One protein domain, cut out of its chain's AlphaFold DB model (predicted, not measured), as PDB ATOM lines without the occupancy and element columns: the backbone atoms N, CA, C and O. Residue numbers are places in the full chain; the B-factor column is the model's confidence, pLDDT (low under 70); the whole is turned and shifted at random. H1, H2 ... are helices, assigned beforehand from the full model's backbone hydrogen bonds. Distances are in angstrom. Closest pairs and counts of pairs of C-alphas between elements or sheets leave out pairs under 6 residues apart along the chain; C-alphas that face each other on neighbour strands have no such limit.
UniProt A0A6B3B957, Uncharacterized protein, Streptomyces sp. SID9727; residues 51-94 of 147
ATOM      1  N   SER A  51     203.338 152.921 169.033       85.31
ATOM      2  CA  SER A  51     202.691 152.115 167.989       85.31
ATOM      3  C   SER A  51     201.175 152.332 167.900       85.31
ATOM      4  O   SER A  51     200.617 152.276 166.807       85.31
ATOM      5  N   VAL A  52     200.497 152.605 169.020       88.94
ATOM      6  CA  VAL A  52     199.049 152.878 169.032       88.94
ATOM      7  C   VAL A  52     198.769 154.251 168.429       88.94
ATOM      8  O   VAL A  52     197.871 154.393 167.601       88.94
ATOM      9  N   TRP A  53     199.608 155.235 168.750       91.31
ATOM     10  CA  TRP A  53     199.595 156.546 168.105       91.31
ATOM     11  C   TRP A  53     199.892 156.471 166.609       91.31
ATOM     12  O   TRP A  53     199.259 157.193 165.846       91.31
ATOM     13  N   LEU A  54     200.777 155.571 166.169       93.31
ATOM     14  CA  LEU A  54     200.974 155.296 164.743       93.31
ATOM     15  C   LEU A  54     199.687 154.794 164.083       93.31
ATOM     16  O   LEU A  54     199.351 155.259 163.000       93.31
ATOM     17  N   GLY A  55     198.953 153.887 164.733       90.56
ATOM     18  CA  GLY A  55     197.659 153.408 164.245       90.56
ATOM     19  C   GLY A  55     196.631 154.535 164.125       90.56
ATOM     20  O   GLY A  55     196.008 154.684 163.076       90.56
ATOM     21  N   PHE A  56     196.498 155.377 165.153       93.94
ATOM     22  CA  PHE A  56     195.616 156.551 165.110       93.94
ATOM     23  C   PHE A  56     196.061 157.593 164.079       93.94
ATOM     24  O   PHE A  56     195.219 158.150 163.379       93.94
ATOM     25  N   GLY A  57     197.364 157.835 163.947       95.62
ATOM     26  CA  GLY A  57     197.930 158.722 162.938       95.62
ATOM     27  C   GLY A  57     197.657 158.207 161.530       95.62
ATOM     28  O   GLY A  57     197.171 158.957 160.690       95.62
ATOM     29  N   LEU A  58     197.871 156.913 161.287       96.50
ATOM     30  CA  LEU A  58     197.592 156.274 160.004       96.50
ATOM     31  C   LEU A  58     196.092 156.264 159.691       96.50
ATOM     32  O   LEU A  58     195.712 156.556 158.560       96.50
ATOM     33  N   LEU A  59     195.234 155.999 160.681       96.69
ATOM     34  CA  LEU A  59     193.780 156.083 160.532       96.69
ATOM     35  C   LEU A  59     193.337 157.523 160.238       96.69
ATOM     36  O   LEU A  59     192.479 157.741 159.386       96.69
ATOM     37  N   GLY A  60     193.959 158.507 160.889       97.06
ATOM     38  CA  GLY A  60     193.756 159.929 160.626       97.06
ATOM     39  C   GLY A  60     194.192 160.332 159.218       97.06
ATOM     40  O   GLY A  60     193.450 161.030 158.532       97.06
ATOM     41  N   VAL A  61     195.343 159.844 158.746       97.62
ATOM     42  CA  VAL A  61     195.825 160.052 157.370       97.62
ATOM     43  C   VAL A  61     194.894 159.389 156.362       97.62
ATOM     44  O   VAL A  61     194.518 160.029 155.385       97.62
ATOM     45  N   ALA A  62     194.471 158.147 156.600       95.75
ATOM     46  CA  ALA A  62     193.520 157.447 155.741       95.75
ATOM     47  C   ALA A  62     192.179 158.189 155.674       95.75
ATOM     48  O   ALA A  62     191.621 158.378 154.593       95.75
ATOM     49  N   TRP A  63     191.685 158.671 156.815       97.25
ATOM     50  CA  TRP A  63     190.470 159.477 156.888       97.25
ATOM     51  C   TRP A  63     190.623 160.826 156.180       97.25
ATOM     52  O   TRP A  63     189.715 161.250 155.464       97.25
ATOM     53  N   LEU A  64     191.777 161.483 156.316       96.88
ATOM     54  CA  LEU A  64     192.089 162.721 155.609       96.88
ATOM     55  C   LEU A  64     192.155 162.491 154.098       96.88
ATOM     56  O   LEU A  64     191.553 163.256 153.350       96.88
ATOM     57  N   LEU A  65     192.810 161.417 153.647       94.62
ATOM     58  CA  LEU A  65     192.808 161.003 152.245       94.62
ATOM     59  C   LEU A  65     191.378 160.778 151.757       94.62
ATOM     60  O   LEU A  65     191.004 161.312 150.723       94.62
ATOM     61  N   PHE A  66     190.558 160.055 152.523       91.31
ATOM     62  CA  PHE A  66     189.156 159.831 152.184       91.31
ATOM     63  C   PHE A  66     188.383 161.147 152.075       91.31
ATOM     64  O   PHE A  66     187.600 161.326 151.147       91.31
ATOM     65  N   MET A  67     188.616 162.097 152.981       95.19
ATOM     66  CA  MET A  67     188.003 163.423 152.923       95.19
ATOM     67  C   MET A  67     188.487 164.237 151.725       95.19
ATOM     68  O   MET A  67     187.666 164.898 151.094       95.19
ATOM     69  N   ILE A  68     189.773 164.173 151.379       91.62
ATOM     70  CA  ILE A  68     190.336 164.836 150.198       91.62
ATOM     71  C   ILE A  68     189.745 164.221 148.934       91.62
ATOM     72  O   ILE A  68     189.195 164.957 148.123       91.62
ATOM     73  N   THR A  69     189.762 162.895 148.789       86.19
ATOM     74  CA  THR A  69     189.140 162.191 147.660       86.19
ATOM     75  C   THR A  69     187.660 162.533 147.572       86.19
ATOM     76  O   THR A  69     187.187 162.936 146.518       86.19
ATOM     77  N   ARG A  70     186.932 162.516 148.693       82.06
ATOM     78  CA  ARG A  70     185.515 162.893 148.736       82.06
ATOM     79  C   ARG A  70     185.285 164.370 148.417       82.06
ATOM     80  O   ARG A  70     184.250 164.715 147.851       82.06
ATOM     81  N   ALA A  71     186.202 165.261 148.783       83.19
ATOM     82  CA  ALA A  71     186.142 166.676 148.434       83.19
ATOM     83  C   ALA A  71     186.431 166.885 146.943       83.19
ATOM     84  O   ALA A  71     185.719 167.651 146.297       83.19
ATOM     85  N   VAL A  72     187.405 166.162 146.385       81.62
ATOM     86  CA  VAL A  72     187.743 166.145 144.956       81.62
ATOM     87  C   VAL A  72     186.590 165.563 144.140       81.62
ATOM     88  O   VAL A  72     186.168 166.195 143.182       81.62
ATOM     89  N   GLU A  73     185.988 164.450 144.556       75.50
ATOM     90  CA  GLU A  73     184.779 163.873 143.953       75.50
ATOM     91  C   GLU A  73     183.579 164.814 144.067       75.50
ATOM     92  O   GLU A  73     182.801 164.950 143.127       75.50
ATOM     93  N   ARG A  74     183.415 165.522 145.189       65.00
ATOM     94  CA  ARG A  74     182.383 166.567 145.299       65.00
ATOM     95  C   ARG A  74     182.652 167.747 144.363       65.00
ATOM     96  O   ARG A  74     181.693 168.412 143.976       65.00
ATOM     97  N   ARG A  75     183.913 168.007 144.007       60.47
ATOM     98  CA  ARG A  75     184.325 169.102 143.115       60.47
ATOM     99  C   ARG A  75     184.337 168.705 141.633       60.47
ATOM    100  O   ARG A  75     184.078 169.563 140.799       60.47
ATOM    101  N   GLY A  76     184.604 167.436 141.314       58.28
ATOM    102  CA  GLY A  76     184.693 166.888 139.952       58.28
ATOM    103  C   GLY A  76     183.473 166.071 139.505       58.28
ATOM    104  O   GLY A  76     183.100 166.115 138.340       58.28
ATOM    105  N   GLY A  77     182.770 165.408 140.426       52.72
ATOM    106  CA  GLY A  77     181.595 164.553 140.179       52.72
ATOM    107  C   GLY A  77     180.264 165.315 140.141       52.72
ATOM    108  O   GLY A  77     179.212 164.802 140.536       52.72
ATOM    109  N   GLY A  78     180.300 166.572 139.693       53.84
ATOM    110  CA  GLY A  78     179.143 167.459 139.563       53.84
ATOM    111  C   GLY A  78     178.233 167.149 138.371       53.84
ATOM    112  O   GLY A  78     177.244 167.851 138.170       53.84
ATOM    113  N   SER A  79     178.501 166.107 137.580       60.28
ATOM    114  CA  SER A  79     177.548 165.665 136.564       60.28
ATOM    115  C   SER A  79     176.621 164.610 137.156       60.28
ATOM    116  O   SER A  79     177.016 163.492 137.477       60.28
ATOM    117  N   ARG A  80     175.332 164.956 137.251       59.34
ATOM    118  CA  ARG A  80     174.188 164.102 137.641       59.34
ATOM    119  C   ARG A  80     174.222 162.680 137.037       59.34
ATOM    120  O   ARG A  80     173.583 161.773 137.570       59.34
ATOM    121  N   LYS A  81     174.960 162.489 135.939       55.09
ATOM    122  CA  LYS A  81     175.197 161.224 135.236       55.09
ATOM    123  C   LYS A  81     176.039 160.227 136.039       55.09
ATOM    124  O   LYS A  81     175.692 159.052 136.067       55.09
ATOM    125  N   GLU A  82     177.063 160.688 136.746       58.72
ATOM    126  CA  GLU A  82     178.013 159.841 137.481       58.72
ATOM    127  C   GLU A  82     177.424 159.379 138.821       58.72
ATOM    128  O   GLU A  82     177.489 158.203 139.161       58.72
ATOM    129  N   ARG A  83     176.649 160.248 139.491       60.97
ATOM    130  CA  ARG A  83     175.758 159.848 140.601       60.97
ATOM    131  C   ARG A  83     174.720 158.808 140.181       60.97
ATOM    132  O   ARG A  83     174.393 157.921 140.963       60.97
ATOM    133  N   ARG A  84     174.188 158.899 138.955       60.75
ATOM    134  CA  ARG A  84     173.280 157.881 138.397       60.75
ATOM    135  C   ARG A  84     174.014 156.592 138.033       60.75
ATOM    136  O   ARG A  84     173.400 155.541 138.148       60.75
ATOM    137  N   ALA A  85     175.277 156.659 137.617       61.81
ATOM    138  CA  ALA A  85     176.101 155.490 137.323       61.81
ATOM    139  C   ALA A  85     176.512 154.758 138.608       61.81
ATOM    140  O   ALA A  85     176.300 153.558 138.691       61.81
ATOM    141  N   ALA A  86     176.950 155.472 139.648       61.00
ATOM    142  CA  ALA A  86     177.238 154.899 140.965       61.00
ATOM    143  C   ALA A  86     175.977 154.324 141.638       61.00
ATOM    144  O   ALA A  86     176.009 153.225 142.178       61.00
ATOM    145  N   ALA A  87     174.825 155.001 141.525       62.59
ATOM    146  CA  ALA A  87     173.545 154.460 141.995       62.59
ATOM    147  C   ALA A  87     173.032 153.274 141.152       62.59
ATOM    148  O   ALA A  87     172.243 152.474 141.645       62.59
ATOM    149  N   ARG A  88     173.449 153.156 139.883       61.69
ATOM    150  CA  ARG A  88     173.168 151.985 139.034       61.69
ATOM    151  C   ARG A  88     174.136 150.837 139.305       61.69
ATOM    152  O   ARG A  88     173.681 149.707 139.295       61.69
ATOM    153  N   ALA A  89     175.403 151.112 139.607       61.00
ATOM    154  CA  ALA A  89     176.381 150.117 140.040       61.00
ATOM    155  C   ALA A  89     175.985 149.523 141.401       61.00
ATOM    156  O   ALA A  89     175.875 148.311 141.513       61.00
ATOM    157  N   ALA A  90     175.579 150.359 142.364       59.59
ATOM    158  CA  ALA A  90     175.018 149.907 143.642       59.59
ATOM    159  C   ALA A  90     173.667 149.167 143.506       59.59
ATOM    160  O   ALA A  90     173.267 148.440 144.407       59.59
ATOM    161  N   ARG A  91     172.941 149.343 142.389       58.25
ATOM    162  CA  ARG A  91     171.758 148.529 142.045       58.25
ATOM    163  C   ARG A  91     172.102 147.268 141.245       58.25
ATOM    164  O   ARG A  91     171.311 146.336 141.265       58.25
ATOM    165  N   GLY A  92     173.232 147.246 140.539       53.53
ATOM    166  CA  GLY A  92     173.729 146.100 139.772       53.53
ATOM    167  C   GLY A  92     174.469 145.084 140.640       53.53
ATOM    168  O   GLY A  92     174.365 143.894 140.387       53.53
ATOM    169  N   GLU A  93     175.116 145.537 141.714       49.78
ATOM    170  CA  GLU A  93     175.691 144.682 142.765       49.78
ATOM    171  C   GLU A  93     174.622 144.168 143.757       49.78
ATOM    172  O   GLU A  93     174.891 143.327 144.602       49.78
ATOM    173  N   ALA A  94     173.373 144.635 143.630       47.19
ATOM    174  CA  ALA A  94     172.215 144.129 144.370       47.19
ATOM    175  C   ALA A  94     171.399 143.087 143.570       47.19
ATOM    176  O   ALA A  94     170.232 142.845 143.884       47.19
TER     177      ALA A  94
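This is residues 51 to 94 of the 147 residues of an uncharacterized protein of Streptomyces sp. SID9727 (UniProt A0A6B3B957). Two helices make an open, flat V with unequal arms: the long H1 and the shorter H2 spread from a corner at residues 77 to 79, with no packing between them. The printed part has 44 residues with two named helices, H1 then H2, and no named strand; the class is all helix. The whole is extended, with a radius of gyration of the C-alphas of 15.2 A and spans of 43 by 27 by 5 A.

Start with H1, residues 51 to 76, and go on through a tight link of 3 residues to H2, residues 80 to 92. H1 and H2 are apart, with no C-alpha of the one within 8 A of the other. In both helices every O i to N i+4 pair is within hydrogen-bond range.

Find C-alpha 51 at (202.691, 152.115, 167.989); from there H1 runs 36.4 A to C-alpha 76 at (184.693, 166.888, 139.952). H2 runs 18.1 A from C-alpha 80 to C-alpha 92 at (173.729, 146.100, 139.772).

The two C-alphas farthest apart, those of Ser 51 and Lys 81, are 43.7 A apart. The printed part has no cut. Look in the B-factor column for pLDDT under 70 at residues 74 to 94.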